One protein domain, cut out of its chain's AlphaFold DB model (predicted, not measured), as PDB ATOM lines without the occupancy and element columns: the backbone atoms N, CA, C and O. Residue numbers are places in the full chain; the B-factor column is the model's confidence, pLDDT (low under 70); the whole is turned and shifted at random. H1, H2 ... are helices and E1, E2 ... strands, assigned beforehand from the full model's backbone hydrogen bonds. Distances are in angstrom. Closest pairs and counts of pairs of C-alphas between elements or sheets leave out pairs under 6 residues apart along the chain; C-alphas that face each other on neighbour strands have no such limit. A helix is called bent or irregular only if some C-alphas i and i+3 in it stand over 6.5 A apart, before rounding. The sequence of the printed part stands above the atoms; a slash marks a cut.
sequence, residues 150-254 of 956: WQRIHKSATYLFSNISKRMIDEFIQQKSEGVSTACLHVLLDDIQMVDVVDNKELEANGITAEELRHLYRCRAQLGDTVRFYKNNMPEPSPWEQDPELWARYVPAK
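What this domain is: This is residues 150 to 254 of the 956 residues of an uncharacterized protein of Pseudomonas fluorescens NCIMB 11764 (UniProt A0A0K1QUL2). A small sheet, E1 E2 E3, and the long helix H1 lie on different sides of helix H3, which sits near the middle; H1 runs beside H3 and makes the longest axis. The short helix H2 packs on residues 210 to 214 of H3, and the short helices H4 and H5 follow the sheet's last strand, E3, near the end of the printed part. The printed part has 105 residues with five named helices and three named strands, in the order H1 E1 H2 H3 E2 E3 H4 H5; the sheet, in the order E1 E2 E3, is mixed. The class is mostly helix, and the whole is compact, with a radius of gyration of the C-alphas of 14.2 A and spans of 42 by 33 by 30 A.

How they stand to each other: In the sheet, E1, residues 185 to 188, is the parallel neighbour of the inner strand E2, residues 227 to 231, at 17 degrees; N 228 and O 185 are 2.8 A apart, within hydrogen-bond range. E2 and E3, residues 234 to 236, form an antiparallel hairpin, with N 231 and O 234 at 2.9 A. H3, residues 209 to 226, only grazes the sheet. E1, then H2, residues 194 to 199, and H3, then E2 make a strand-helix-strand unit, two parallel neighbour strands with helices between, whose crossover is right-handed. H1, residues 150 to 177, touches H3 at a shallow tilt of 8 degrees, the same way; their closest C-alphas, of Lys 166 and Glu 212, are 6.1 A apart. H3 touches H2 with residues 210 to 214 alone, about perpendicular at 76 degrees; the closest C-alphas, of Val 197 and Ala 210, are 4.9 A apart. H5, residues 244 to 248, only just touches H2, with 3 pairs of C-alphas within 8 A, the closest those of Val 198 and Trp 247 at 6.2 A. H4, residues 239 to 242, and H5 touch only at the corner, and only just, with 3 such pairs, the closest those of Trp 240 and Trp 247 at 5.5 A. H1 and H2 are apart. Every O i to N i+4 pair is within hydrogen-bond range in H1, H2 and H5, and 10 of 14 in H3; H4 is too short for such a pair.

Where its parts are: H1 begins at C-alpha 150 (-23.911, -24.659, 18.748) and is 40.4 A long. H3, 18.2 A long, has a kink of 100 degrees near residue 220 and is irregular, with C-alphas 222 and 225 9.3 A apart. E2, 13.7 A long, begins at C-alpha 227 (-0.401, -45.047, 30.304). H5 ends at C-alpha 248 (-1.831, -32.734, 45.392).

The domain as a whole: The C-alphas farthest apart, of Trp 150 and Gly 179, are 43.3 A apart. The printed part has no cut and no long link. Its mean pLDDT is 85.3; residues 150 to 157, 160, 180, 201 to 208 and 254 are under 70.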
ATOM      1  N   TRP A 150     -25.298 -24.187  18.731       55.16
ATOM      2  CA  TRP A 150     -23.911 -24.659  18.748       55.16
ATOM      3  C   TRP A 150     -23.482 -25.076  20.154       55.16
ATOM      4  O   TRP A 150     -22.976 -26.179  20.336       55.16
ATOM      5  N   GLN A 151     -23.778 -24.257  21.170       59.19
ATOM      6  CA  GLN A 151     -23.496 -24.614  22.562       59.19
ATOM      7  C   GLN A 151     -24.217 -25.898  22.992       59.19
ATOM      8  O   GLN A 151     -23.639 -26.690  23.726       59.19
ATOM      9  N   ARG A 152     -25.451 -26.150  22.531       59.34
ATOM     10  CA  ARG A 152     -26.192 -27.383  22.852       59.34
ATOM     11  C   ARG A 152     -25.571 -28.624  22.213       59.34
ATOM     12  O   ARG A 152     -25.393 -29.619  22.914       59.34
ATOM     13  N   ILE A 153     -25.220 -28.568  20.926       57.34
ATOM     14  CA  ILE A 153     -24.567 -29.685  20.222       57.34
ATOM     15  C   ILE A 153     -23.186 -29.935  20.830       57.34
ATOM     16  O   ILE A 153     -22.882 -31.059  21.220       57.34
ATOM     17  N   HIS A 154     -22.394 -28.877  21.013       67.88
ATOM     18  CA  HIS A 154     -21.060 -28.962  21.593       67.88
ATOM     19  C   HIS A 154     -21.088 -29.523  23.020       67.88
ATOM     20  O   HIS A 154     -20.353 -30.461  23.312       67.88
ATOM     21  N   LYS A 155     -21.965 -29.019  23.905       67.38
ATOM     22  CA  LYS A 155     -22.095 -29.526  25.285       67.38
ATOM     23  C   LYS A 155     -22.559 -30.985  25.322       67.38
ATOM     24  O   LYS A 155     -22.038 -31.754  26.123       67.38
ATOM     25  N   SER A 156     -23.492 -31.380  24.454       60.00
ATOM     26  CA  SER A 156     -24.003 -32.761  24.415       60.00
ATOM     27  C   SER A 156     -22.962 -33.742  23.876       60.00
ATOM     28  O   SER A 156     -22.744 -34.788  24.481       60.00
ATOM     29  N   ALA A 157     -22.256 -33.378  22.801       65.94
ATOM     30  CA  ALA A 157     -21.153 -34.169  22.266       65.94
ATOM     31  C   ALA A 157     -20.008 -34.279  23.285       65.94
ATOM     32  O   ALA A 157     -19.543 -35.377  23.564       65.94
ATOM     33  N   THR A 158     -19.620 -33.163  23.911       70.12
ATOM     34  CA  THR A 158     -18.599 -33.117  24.975       70.12
ATOM     35  C   THR A 158     -18.945 -34.060  26.123       70.12
ATOM     36  O   THR A 158     -18.109 -34.848  26.560       70.12
ATOM     37  N   TYR A 159     -20.197 -34.031  26.578       70.69
ATOM     38  CA  TYR A 159     -20.673 -34.913  27.635       70.69
ATOM     39  C   TYR A 159     -20.652 -36.394  27.224       70.69
ATOM     40  O   TYR A 159     -20.220 -37.244  28.002       70.69
ATOM     41  N   LEU A 160     -21.084 -36.712  25.999       68.38
ATOM     42  CA  LEU A 160     -21.079 -38.079  25.477       68.38
ATOM     43  C   LEU A 160     -19.651 -38.629  25.364       68.38
ATOM     44  O   LEU A 160     -19.368 -39.701  25.896       68.38
ATOM     45  N   PHE A 161     -18.744 -37.874  24.739       76.31
ATOM     46  CA  PHE A 161     -17.339 -38.256  24.602       76.31
ATOM     47  C   PHE A 161     -16.660 -38.427  25.962       76.31
ATOM     48  O   PHE A 161     -15.962 -39.420  26.138       76.31
ATOM     49  N   SER A 162     -16.936 -37.544  26.931       81.12
ATOM     50  CA  SER A 162     -16.412 -37.645  28.303       81.12
ATOM     51  C   SER A 162     -16.862 -38.913  29.036       81.12
ATOM     52  O   SER A 162     -16.104 -39.527  29.788       81.12
ATOM     53  N   ASN A 163     -18.104 -39.352  28.828       76.00
ATOM     54  CA  ASN A 163     -18.588 -40.582  29.456       76.00
ATOM     55  C   ASN A 163     -18.031 -41.834  28.776       76.00
ATOM     56  O   ASN A 163     -17.667 -42.790  29.461       76.00
ATOM     57  N   ILE A 164     -17.947 -41.829  27.443       79.06
ATOM     58  CA  ILE A 164     -17.389 -42.951  26.680       79.06
ATOM     59  C   ILE A 164     -15.902 -43.122  27.010       79.06
ATOM     60  O   ILE A 164     -15.472 -44.232  27.307       79.06
ATOM     61  N   SER A 165     -15.123 -42.041  27.031       84.06
ATOM     62  CA  SER A 165     -13.690 -42.070  27.344       84.06
ATOM     63  C   SER A 165     -13.401 -42.581  28.760       84.06
ATOM     64  O   SER A 165     -12.546 -43.451  28.928       84.06
ATOM     65  N   LYS A 166     -14.141 -42.123  29.779       89.31
ATOM     66  CA  LYS A 166     -14.010 -42.621  31.161       89.31
ATOM     67  C   LYS A 166     -14.347 -44.100  31.259       89.31
ATOM     68  O   LYS A 166     -13.600 -44.848  31.880       89.31
ATOM     69  N   ARG A 167     -15.417 -44.531  30.588       83.88
ATOM     70  CA  ARG A 167     -15.793 -45.943  30.536       83.88
ATOM     71  C   ARG A 167     -14.716 -46.794  29.857       83.88
ATOM     72  O   ARG A 167     -14.392 -47.855  30.374       83.88
ATOM     73  N   MET A 168     -14.120 -46.319  28.762       86.56
ATOM     74  CA  MET A 168     -12.992 -47.007  28.119       86.56
ATOM     75  C   MET A 168     -11.786 -47.128  29.060       86.56
ATOM     76  O   MET A 168     -11.133 -48.167  29.081       86.56
ATOM     77  N   ILE A 169     -11.501 -46.098  29.867       90.94
ATOM     78  CA  ILE A 169     -10.446 -46.152  30.890       90.94
ATOM     79  C   ILE A 169     -10.774 -47.213  31.954       90.94
ATOM     80  O   ILE A 169      -9.897 -47.997  32.311       90.94
ATOM     81  N   ASP A 170     -12.016 -47.271  32.435       90.12
ATOM     82  CA  ASP A 170     -12.449 -48.246  33.445       90.12
ATOM     83  C   ASP A 170     -12.402 -49.690  32.916       90.12
ATOM     84  O   ASP A 170     -11.904 -50.593  33.592       90.12
ATOM     85  N   GLU A 171     -12.846 -49.911  31.678       87.25
ATOM     86  CA  GLU A 171     -12.772 -51.217  31.015       87.25
ATOM     87  C   GLU A 171     -11.312 -51.639  30.781       87.25
ATOM     88  O   GLU A 171     -10.945 -52.789  31.028       87.25
ATOM     89  N   PHE A 172     -10.442 -50.705  30.388       89.75
ATOM     90  CA  PHE A 172      -9.009 -50.956  30.246       89.75
ATOM     91  C   PHE A 172      -8.360 -51.372  31.577       89.75
ATOM     92  O   PHE A 172      -7.572 -52.321  31.627       89.75
ATOM     93  N   ILE A 173      -8.718 -50.699  32.673       89.81
ATOM     94  CA  ILE A 173      -8.282 -51.052  34.030       89.81
ATOM     95  C   ILE A 173      -8.733 -52.469  34.393       89.81
ATOM     96  O   ILE A 173      -7.930 -53.258  34.898       89.81
ATOM     97  N   GLN A 174      -9.993 -52.807  34.110       86.69
ATOM     98  CA  GLN A 174     -10.538 -54.134  34.375       86.69
ATOM     99  C   GLN A 174      -9.754 -55.215  33.614       86.69
ATOM    100  O   GLN A 174      -9.254 -56.156  34.233       86.69
ATOM    101  N   GLN A 175      -9.548 -55.046  32.307       83.94
ATOM    102  CA  GLN A 175      -8.794 -56.004  31.486       83.94
ATOM    103  C   GLN A 175      -7.348 -56.187  31.965       83.94
ATOM    104  O   GLN A 175      -6.797 -57.292  31.933       83.94
ATOM    105  N   LYS A 176      -6.715 -55.101  32.422       86.06
ATOM    106  CA  LYS A 176      -5.374 -55.159  33.002       86.06
ATOM    107  C   LYS A 176      -5.361 -55.957  34.307       86.06
ATOM    108  O   LYS A 176      -4.446 -56.751  34.517       86.06
ATOM    109  N   SER A 177      -6.369 -55.781  35.165       85.94
ATOM    110  CA  SER A 177      -6.489 -56.530  36.424       85.94
ATOM    111  C   SER A 177      -6.662 -58.040  36.211       85.94
ATOM    112  O   SER A 177      -6.199 -58.834  37.026       85.94
ATOM    113  N   GLU A 178      -7.242 -58.436  35.075       88.44
ATOM    114  CA  GLU A 178      -7.405 -59.836  34.665       88.44
ATOM    115  C   GLU A 178      -6.109 -60.441  34.082       88.44
ATOM    116  O   GLU A 178      -6.048 -61.639  33.807       88.44
ATOM    117  N   GLY A 179      -5.049 -59.638  33.909       86.56
ATOM    118  CA  GLY A 179      -3.754 -60.068  33.370       86.56
ATOM    119  C   GLY A 179      -3.762 -60.351  31.864       86.56
ATOM    120  O   GLY A 179      -2.820 -60.956  31.353       86.56
ATOM    121  N   VAL A 180      -4.818 -59.937  31.156       66.81
ATOM    122  CA  VAL A 180      -5.058 -60.298  29.749       66.81
ATOM    123  C   VAL A 180      -4.505 -59.251  28.777       66.81
ATOM    124  O   VAL A 180      -4.140 -59.588  27.653       66.81
ATOM    125  N   SER A 181      -4.416 -57.984  29.186       72.38
ATOM    126  CA  SER A 181      -4.162 -56.890  28.245       72.38
ATOM    127  C   SER A 181      -2.696 -56.460  28.172       72.38
ATOM    128  O   SER A 181      -2.096 -56.046  29.162       72.38
ATOM    129  N   THR A 182      -2.139 -56.494  26.957       82.12
ATOM    130  CA  THR A 182      -0.887 -55.811  26.584       82.12
ATOM    131  C   THR A 182      -1.131 -54.404  26.033       82.12
ATOM    132  O   THR A 182      -0.202 -53.781  25.517       82.12
ATOM    133  N   ALA A 183      -2.376 -53.921  26.051       85.31
ATOM    134  CA  ALA A 183      -2.708 -52.621  25.492       85.31
ATOM    135  C   ALA A 183      -2.093 -51.490  26.338       85.31
ATOM    136  O   ALA A 183      -1.861 -51.629  27.539       85.31
ATOM    137  N   CYS A 184      -1.815 -50.361  25.689       90.81
ATOM    138  CA  CYS A 184      -1.259 -49.159  26.304       90.81
ATOM    139  C   CYS A 184      -2.173 -47.982  25.961       90.81
ATOM    140  O   CYS A 184      -2.567 -47.829  24.806       90.81
ATOM    141  N   LEU A 185      -2.492 -47.140  26.940       92.94
ATOM    142  CA  LEU A 185      -3.244 -45.909  26.714       92.94
ATOM    143  C   LEU A 185      -2.268 -44.778  26.375       92.94
ATOM    144  O   LEU A 185      -1.289 -44.571  27.089       92.94
ATOM    145  N   HIS A 186      -2.526 -44.046  25.295       92.56
ATOM    146  CA  HIS A 186      -1.705 -42.913  24.864       92.56
ATOM    147  C   HIS A 186      -2.492 -41.614  25.046       92.56
ATOM    148  O   HIS A 186      -3.605 -41.495  24.542       92.56
ATOM    149  N   VAL A 187      -1.916 -40.643  25.756       93.50
ATOM    150  CA  VAL A 187      -2.565 -39.364  26.076       93.50
ATOM    151  C   VAL A 187      -1.700 -38.209  25.579       93.50
ATOM    152  O   VAL A 187      -0.531 -38.105  25.945       93.50
ATOM    153  N   LEU A 188      -2.275 -37.340  24.751       93.81
ATOM    154  CA  LEU A 188      -1.618 -36.136  24.241       93.81
ATOM    155  C   LEU A 188      -1.945 -34.950  25.162       93.81
ATOM    156  O   LEU A 188      -3.111 -34.705  25.464       93.81
ATOM    157  N   LEU A 189      -0.917 -34.237  25.619       94.44
ATOM    158  CA  LEU A 189      -0.985 -33.123  26.574       94.44
ATOM    159  C   LEU A 189      -0.812 -31.749  25.907       94.44
ATOM    160  O   LEU A 189      -0.606 -30.744  26.590       94.44
ATOM    161  N   ASP A 190      -0.857 -31.710  24.579       92.12
ATOM    162  CA  ASP A 190      -0.704 -30.492  23.790       92.12
ATOM    163  C   ASP A 190      -1.814 -29.495  24.109       92.12
ATOM    164  O   ASP A 190      -2.977 -29.875  24.204       92.12
ATOM    165  N   ASP A 191      -1.440 -28.227  24.302       88.88
ATOM    166  CA  ASP A 191      -2.321 -27.129  24.732       88.88
ATOM    167  C   ASP A 191      -2.978 -27.257  26.111       88.88
ATOM    168  O   ASP A 191      -3.695 -26.353  26.522       88.88
ATOM    169  N   ILE A 192      -2.748 -28.325  26.874       90.81
ATOM    170  CA  ILE A 192      -3.453 -28.490  28.148       90.81
ATOM    171  C   ILE A 192      -2.732 -27.719  29.258       90.81
ATOM    172  O   ILE A 192      -1.635 -28.086  29.692       90.81
ATOM    173  N   GLN A 193      -3.383 -26.676  29.775       92.19
ATOM    174  CA  GLN A 193      -2.944 -25.977  30.981       92.19
ATOM    175  C   GLN A 193      -3.282 -26.819  32.221       92.19
ATOM    176  O   GLN A 193      -4.422 -26.869  32.681       92.19
ATOM    177  N   MET A 194      -2.281 -27.506  32.785       94.19
ATOM    178  CA  MET A 194      -2.486 -28.441  33.908       94.19
ATOM    179  C   MET A 194      -3.069 -27.774  35.159       94.19
ATOM    180  O   MET A 194      -3.776 -28.428  35.928       94.19
ATOM    181  N   VAL A 195      -2.801 -26.477  35.353       93.50
ATOM    182  CA  VAL A 195      -3.359 -25.703  36.470       93.50
ATOM    183  C   VAL A 195      -4.883 -25.713  36.423       93.50
ATOM    184  O   VAL A 195      -5.520 -25.955  37.447       93.50
ATOM    185  N   ASP A 196      -5.466 -25.561  35.239       92.12
ATOM    186  CA  ASP A 196      -6.914 -25.479  35.089       92.12
ATOM    187  C   ASP A 196      -7.593 -26.844  35.224       92.12
ATOM    188  O   ASP A 196      -8.690 -26.950  35.785       92.12
ATOM    189  N   VAL A 197      -6.914 -27.903  34.768       92.94
ATOM    190  CA  VAL A 197      -7.353 -29.295  34.947       92.94
ATOM    191  C   VAL A 197      -7.515 -29.610  36.435       92.94
ATOM    192  O   VAL A 197      -8.544 -30.150  36.857       92.94
ATOM    193  N   VAL A 198      -6.517 -29.240  37.237       94.25
ATOM    194  CA  VAL A 198      -6.474 -29.507  38.678       94.25
ATOM    195  C   VAL A 198      -7.417 -28.599  39.460       94.25
ATOM    196  O   VAL A 198      -8.223 -29.103  40.244       94.25
ATOM    197  N   ASP A 199      -7.356 -27.284  39.241       89.69
ATOM    198  CA  ASP A 199      -8.117 -26.310  40.031       89.69
ATOM    199  C   ASP A 199      -9.625 -26.344  39.715       89.69
ATOM    200  O   ASP A 199     -10.420 -25.779  40.466       89.69
ATOM    201  N   ASN A 200     -10.041 -27.016  38.631       84.62
ATOM    202  CA  ASN A 200     -11.439 -27.116  38.196       84.62
ATOM    203  C   ASN A 200     -12.117 -25.748  37.978       84.62
ATOM    204  O   ASN A 200     -13.340 -25.643  38.090       84.62
ATOM    205  N   LYS A 201     -11.340 -24.686  37.734       69.19
ATOM    206  CA  LYS A 201     -11.858 -23.312  37.793       69.19
ATOM    207  C   LYS A 201     -12.669 -22.895  36.571       69.19
ATOM    208  O   LYS A 201     -13.479 -21.988  36.702       69.19
ATOM    209  N   GLU A 202     -12.575 -23.601  35.447       61.31
ATOM    210  CA  GLU A 202     -13.336 -23.275  34.232       61.31
ATOM    211  C   GLU A 202     -13.723 -24.543  33.457       61.31
ATOM    212  O   GLU A 202     -13.165 -24.864  32.408       61.31
ATOM    213  N   LEU A 203     -14.706 -25.284  33.984       56.84
ATOM    214  CA  LEU A 203     -15.282 -26.473  33.327       56.84
ATOM    215  C   LEU A 203     -15.782 -26.195  31.901       56.84
ATOM    216  O   LEU A 203     -15.846 -27.114  31.091       56.84
ATOM    217  N   GLU A 204     -16.155 -24.949  31.595       57.44
ATOM    218  CA  GLU A 204     -16.667 -24.588  30.272       57.44
ATOM    219  C   GLU A 204     -15.561 -24.280  29.248       57.44
ATOM    220  O   GLU A 204     -15.816 -24.441  28.056       57.44
ATOM    221  N   ALA A 205     -14.349 -23.899  29.680       52.75
ATOM    222  CA  ALA A 205     -13.264 -23.486  28.782       52.75
ATOM    223  C   ALA A 205     -12.279 -24.622  28.447       52.75
ATOM    224  O   ALA A 205     -11.809 -24.711  27.317       52.75
ATOM    225  N   ASN A 206     -12.012 -25.536  29.390       54.41
ATOM    226  CA  ASN A 206     -10.898 -26.493  29.273       54.41
ATOM    227  C   ASN A 206     -11.276 -27.922  28.833       54.41
ATOM    228  O   ASN A 206     -10.449 -28.833  28.869       54.41
ATOM    229  N   GLY A 207     -12.501 -28.093  28.328       60.31
ATOM    230  CA  GLY A 207     -12.899 -29.231  27.498       60.31
ATOM    231  C   GLY A 207     -12.942 -30.605  28.179       60.31
ATOM    232  O   GLY A 207     -12.604 -30.786  29.346       60.31
ATOM    233  N   ILE A 208     -13.392 -31.577  27.377       61.62
ATOM    234  CA  ILE A 208     -13.525 -33.013  27.671       61.62
ATOM    235  C   ILE A 208     -12.298 -33.501  28.456       61.62
ATOM    236  O   ILE A 208     -12.443 -33.863  29.622       61.62
ATOM    237  N   THR A 209     -11.103 -33.304  27.878       77.94
ATOM    238  CA  THR A 209      -9.796 -33.850  28.288       77.94
ATOM    239  C   THR A 209      -9.402 -33.601  29.750       77.94
ATOM    240  O   THR A 209      -8.667 -34.395  30.347       77.94
ATOM    241  N   ALA A 210      -9.880 -32.514  30.365       88.81
ATOM    242  CA  ALA A 210      -9.608 -32.220  31.771       88.81
ATOM    243  C   ALA A 210     -10.295 -33.221  32.720       88.81
ATOM    244  O   ALA A 210      -9.805 -33.505  33.818       88.81
ATOM    245  N   GLU A 211     -11.450 -33.765  32.338       89.75
ATOM    246  CA  GLU A 211     -12.153 -34.753  33.149       89.75
ATOM    247  C   GLU A 211     -11.518 -36.141  33.054       89.75
ATOM    248  O   GLU A 211     -11.406 -36.805  34.089       89.75
ATOM    249  N   GLU A 212     -11.054 -36.570  31.877       92.81
ATOM    250  CA  GLU A 212     -10.331 -37.837  31.732       92.81
ATOM    251  C   GLU A 212      -8.979 -37.789  32.419       92.81
ATOM    252  O   GLU A 212      -8.638 -38.748  33.101       92.81
ATOM    253  N   LEU A 213      -8.221 -36.690  32.321       95.25
ATOM    254  CA  LEU A 213      -6.936 -36.575  33.020       95.25
ATOM    255  C   LEU A 213      -7.104 -36.691  34.540       95.25
ATOM    256  O   LEU A 213      -6.321 -37.369  35.207       95.25
ATOM    257  N   ARG A 214      -8.168 -36.102  35.096       95.38
ATOM    258  CA  ARG A 214      -8.515 -36.272  36.514       95.38
ATOM    259  C   ARG A 214      -8.955 -37.689  36.845       95.38
ATOM    260  O   ARG A 214      -8.629 -38.184  37.921       95.38
ATOM    261  N   HIS A 215      -9.693 -38.342  35.950       95.25
ATOM    262  CA  HIS A 215     -10.085 -39.741  36.117       95.25
ATOM    263  C   HIS A 215      -8.866 -40.673  36.092       95.25
ATOM    264  O   HIS A 215      -8.680 -41.457  37.019       95.25
ATOM    265  N   LEU A 216      -7.962 -40.492  35.124       95.81
ATOM    266  CA  LEU A 216      -6.674 -41.181  35.038       95.81
ATOM    267  C   LEU A 216      -5.840 -40.976  36.301       95.81
ATOM    268  O   LEU A 216      -5.314 -41.946  36.842       95.81
ATOM    269  N   TYR A 217      -5.775 -39.749  36.823       96.69
ATOM    270  CA  TYR A 217      -5.075 -39.472  38.076       96.69
ATOM    271  C   TYR A 217      -5.675 -40.238  39.263       96.69
ATOM    272  O   TYR A 217      -4.928 -40.787  40.075       96.69
ATOM    273  N   ARG A 218      -7.009 -40.338  39.372       95.75
ATOM    274  CA  ARG A 218      -7.661 -41.146  40.426       95.75
ATOM    275  C   ARG A 218      -7.329 -42.632  40.292       95.75
ATOM    276  O   ARG A 218      -7.113 -43.298  41.300       95.75
ATOM    277  N   CYS A 219      -7.225 -43.124  39.062       95.44
ATOM    278  CA  CYS A 219      -6.957 -44.529  38.764       95.44
ATOM    279  C   CYS A 219      -5.460 -44.865  38.604       95.44
ATOM    280  O   CYS A 219      -5.118 -46.015  38.322       95.44
ATOM    281  N   ARG A 220      -4.548 -43.903  38.809       95.44
ATOM    282  CA  ARG A 220      -3.108 -44.036  38.503       95.44
ATOM    283  C   ARG A 220      -2.431 -45.252  39.144       95.44
ATOM    284  O   ARG A 220      -1.595 -45.884  38.513       95.44
ATOM    285  N   ALA A 221      -2.834 -45.629  40.360       94.50
ATOM    286  CA  ALA A 221      -2.282 -46.793  41.061       94.50
ATOM    287  C   ALA A 221      -2.624 -48.128  40.371       94.50
ATOM    288  O   ALA A 221      -1.835 -49.065  40.413       94.50
ATOM    289  N   GLN A 222      -3.787 -48.209  39.719       94.25
ATOM    290  CA  GLN A 222      -4.236 -49.393  38.977       94.25
ATOM    291  C   GLN A 222      -3.637 -49.396  37.559       94.25
ATOM    292  O   GLN A 222      -3.241 -50.430  37.013       94.25
ATOM    293  N   LEU A 223      -3.492 -48.201  36.984       91.56
ATOM    294  CA  LEU A 223      -2.952 -47.983  35.650       91.56
ATOM    295  C   LEU A 223      -1.428 -48.155  35.560       91.56
ATOM    296  O   LEU A 223      -0.970 -48.619  34.527       91.56
ATOM    297  N   GLY A 224      -0.631 -47.922  36.608       90.44
ATOM    298  CA  GLY A 224       0.832 -48.133  36.571       90.44
ATOM    299  C   GLY A 224       1.495 -47.609  35.280       90.44
ATOM    300  O   GLY A 224       1.104 -46.564  34.767       90.44
ATOM    301  N   ASP A 225       2.413 -48.385  34.693       90.50
ATOM    302  CA  ASP A 225       3.169 -47.988  33.486       90.50
ATOM    303  C   ASP A 225       2.409 -48.166  32.153       90.50
ATOM    304  O   ASP A 225       2.991 -48.040  31.073       90.50
ATOM    305  N   THR A 226       1.113 -48.500  32.182       93.38
ATOM    306  CA  THR A 226       0.341 -48.772  30.951       93.38
ATOM    307  C   THR A 226      -0.253 -47.517  30.313       93.38
ATOM    308  O   THR A 226      -0.965 -47.623  29.317       93.38
ATOM    309  N   VAL A 227       0.011 -46.335  30.872       95.44
ATOM    310  CA  VAL A 227      -0.401 -45.047  30.304       95.44
ATOM    311  C   VAL A 227       0.845 -44.259  29.927       95.44
ATOM    312  O   VAL A 227       1.740 -44.077  30.747       95.44
ATOM    313  N   ARG A 228       0.904 -43.784  28.682       96.25
ATOM    314  CA  ARG A 228       2.001 -42.964  28.162       96.25
ATOM    315  C   ARG A 228       1.490 -41.589  27.783       96.25
ATOM    316  O   ARG A 228       0.501 -41.470  27.061       96.25
ATOM    317  N   PHE A 229       2.203 -40.573  28.238       96.38
ATOM    318  CA  PHE A 229       1.881 -39.183  27.973       96.38
ATOM    319  C   PHE A 229       2.822 -38.616  26.919       96.38
ATOM    320  O   PHE A 229       3.990 -39.002  26.851       96.38
ATOM    321  N   TYR A 230       2.307 -37.714  26.089       95.19
ATOM    322  CA  TYR A 230       3.087 -37.034  25.065       95.19
ATOM    323  C   TYR A 230       2.796 -35.540  25.086       95.19
ATOM    324  O   TYR A 230       1.640 -35.149  25.211       95.19
ATOM    325  N   LYS A 231       3.823 -34.711  24.915       94.31
ATOM    326  CA  LYS A 231       3.700 -33.266  24.693       94.31
ATOM    327  C   LYS A 231       4.650 -32.866  23.573       94.31
ATOM    328  O   LYS A 231       5.805 -33.277  23.553       94.31
ATOM    329  N   ASN A 232       4.165 -32.099  22.614       93.25
ATOM    330  CA  ASN A 232       4.823 -31.732  21.371       93.25
ATOM    331  C   ASN A 232       5.376 -32.959  20.623       93.25
ATOM    332  O   ASN A 232       6.515 -32.950  20.160       93.25
ATOM    333  N   ASN A 233       4.577 -34.035  20.545       87.50
ATOM    334  CA  ASN A 233       4.961 -35.353  20.010       87.50
ATOM    335  C   ASN A 233       6.152 -36.039  20.712       87.50
ATOM    336  O   ASN A 233       6.678 -37.030  20.201       87.50
ATOM    337  N   MET A 234       6.576 -35.554  21.880       93.38
ATOM    338  CA  MET A 234       7.641 -36.156  22.679       93.38
ATOM    339  C   MET A 234       7.049 -36.899  23.876       93.38
ATOM    340  O   MET A 234       6.103 -36.391  24.476       93.38
ATOM    341  N   PRO A 235       7.561 -38.094  24.229       94.06
ATOM    342  CA  PRO A 235       7.115 -38.805  25.417       94.06
ATOM    343  C   PRO A 235       7.491 -38.006  26.664       94.06
ATOM    344  O   PRO A 235       8.630 -37.571  26.819       94.06
ATOM    345  N   GLU A 236       6.531 -37.856  27.557       97.06
ATOM    346  CA  GLU A 236       6.639 -37.082  28.784       97.06
ATOM    347  C   GLU A 236       6.275 -37.977  29.981       97.06
ATOM    348  O   GLU A 236       5.430 -38.871  29.842       97.06
ATOM    349  N   PRO A 237       6.883 -37.774  31.166       97.00
ATOM    350  CA  PRO A 237       6.392 -38.396  32.391       97.00
ATOM    351  C   PRO A 237       4.969 -37.923  32.691       97.00
ATOM    352  O   PRO A 237       4.503 -36.912  32.153       97.00
ATOM    353  N   SER A 238       4.260 -38.654  33.545       96.69
ATOM    354  CA  SER A 238       2.864 -38.327  33.825       96.69
ATOM    355  C   SER A 238       2.716 -36.929  34.450       96.69
ATOM    356  O   SER A 238       3.598 -36.492  35.195       96.69
ATOM    357  N   PRO A 239       1.608 -36.200  34.199       97.00
ATOM    358  CA  PRO A 239       1.437 -34.833  34.702       97.00
ATOM    359  C   PRO A 239       1.620 -34.690  36.220       97.00
ATOM    360  O   PRO A 239       2.114 -33.671  36.694       97.00
ATOM    361  N   TRP A 240       1.246 -35.719  36.983       97.31
ATOM    362  CA  TRP A 240       1.377 -35.751  38.440       97.31
ATOM    363  C   TRP A 240       2.766 -36.156  38.944       97.31
ATOM    364  O   TRP A 240       3.053 -35.962  40.120       97.31
ATOM    365  N   GLU A 241       3.626 -36.718  38.095       96.69
ATOM    366  CA  GLU A 241       5.054 -36.891  38.394       96.69
ATOM    367  C   GLU A 241       5.842 -35.620  38.070       96.69
ATOM    368  O   GLU A 241       6.794 -35.300  38.777       96.69
ATOM    369  N   GLN A 242       5.434 -34.889  37.024       97.00
ATOM    370  CA  GLN A 242       6.040 -33.608  36.647       97.00
ATOM    371  C   GLN A 242       5.805 -32.525  37.695       97.00
ATOM    372  O   GLN A 242       6.742 -31.823  38.067       97.00
ATOM    373  N   ASP A 243       4.564 -32.400  38.169       97.44
ATOM    374  CA  ASP A 243       4.186 -31.418  39.183       97.44
ATOM    375  C   ASP A 243       3.305 -32.062  40.274       97.44
ATOM    376  O   ASP A 243       2.071 -31.939  40.265       97.44
ATOM    377  N   PRO A 244       3.921 -32.792  41.224       97.06
ATOM    378  CA  PRO A 244       3.191 -33.447  42.304       97.06
ATOM    379  C   PRO A 244       2.476 -32.450  43.222       97.06
ATOM    380  O   PRO A 244       1.414 -32.767  43.756       97.06
ATOM    381  N   GLU A 245       3.036 -31.250  43.411       96.62
ATOM    382  CA  GLU A 245       2.464 -30.217  44.281       96.62
ATOM    383  C   GLU A 245       1.179 -29.636  43.693       96.62
ATOM    384  O   GLU A 245       0.200 -29.430  44.414       96.62
ATOM    385  N   LEU A 246       1.142 -29.423  42.374       96.31
ATOM    386  CA  LEU A 246      -0.076 -29.060  41.667       96.31
ATOM    387  C   LEU A 246      -1.139 -30.149  41.840       96.31
ATOM    388  O   LEU A 246      -2.207 -29.869  42.378       96.31
ATOM    389  N   TRP A 247      -0.849 -31.399  41.484       96.62
ATOM    390  CA  TRP A 247      -1.836 -32.486  41.547       96.62
ATOM    391  C   TRP A 247      -2.243 -32.897  42.970       96.62
ATOM    392  O   TRP A 247      -3.330 -33.446  43.158       96.62
ATOM    393  N   ALA A 248      -1.442 -32.585  43.990       95.06
ATOM    394  CA  ALA A 248      -1.831 -32.734  45.392       95.06
ATOM    395  C   ALA A 248      -2.960 -31.773  45.808       95.06
ATOM    396  O   ALA A 248      -3.692 -32.066  46.754       95.06
ATOM    397  N   ARG A 249      -3.147 -30.651  45.094       95.44
ATOM    398  CA  ARG A 249      -4.280 -29.733  45.306       95.44
ATOM    399  C   ARG A 249      -5.594 -30.261  44.742       95.44
ATOM    400  O   ARG A 249      -6.652 -29.747  45.102       95.44
ATOM    401  N   TYR A 250      -5.547 -31.261  43.863       95.00
ATOM    402  CA  TYR A 250      -6.750 -31.837  43.285       95.00
ATOM    403  C   TYR A 250      -7.557 -32.589  44.354       95.00
ATOM    404  O   TYR A 250      -7.174 -33.678  44.783       95.00
ATOM    405  N   VAL A 251      -8.709 -32.034  44.740       90.94
ATOM    406  CA  VAL A 251      -9.673 -32.679  45.643       90.94
ATOM    407  C   VAL A 251     -10.905 -33.098  44.835       90.94
ATOM    408  O   VAL A 251     -11.583 -32.238  44.263       90.94
ATOM    409  N   PRO A 252     -11.238 -34.398  44.755       88.38
ATOM    410  CA  PRO A 252     -12.460 -34.846  44.102       88.38
ATOM    411  C   PRO A 252     -13.697 -34.211  44.754       88.38
ATOM    412  O   PRO A 252     -13.854 -34.237  45.971       88.38
ATOM    413  N   ALA A 253     -14.634 -33.712  43.944       79.06
ATOM    414  CA  ALA A 253     -15.842 -33.026  44.426       79.06
ATOM    415  C   ALA A 253     -16.735 -33.864  45.373       79.06
ATOM    416  O   ALA A 253     -17.605 -33.317  46.041       79.06
ATOM    417  N   LYS A 254     -16.538 -35.189  45.443       64.50
ATOM    418  CA  LYS A 254     -17.272 -36.086  46.352       64.50
ATOM    419  C   LYS A 254     -16.651 -36.205  47.754       64.50
ATOM    420  O   LYS A 254     -17.254 -36.845  48.606       64.50
TER     421      LYS A 254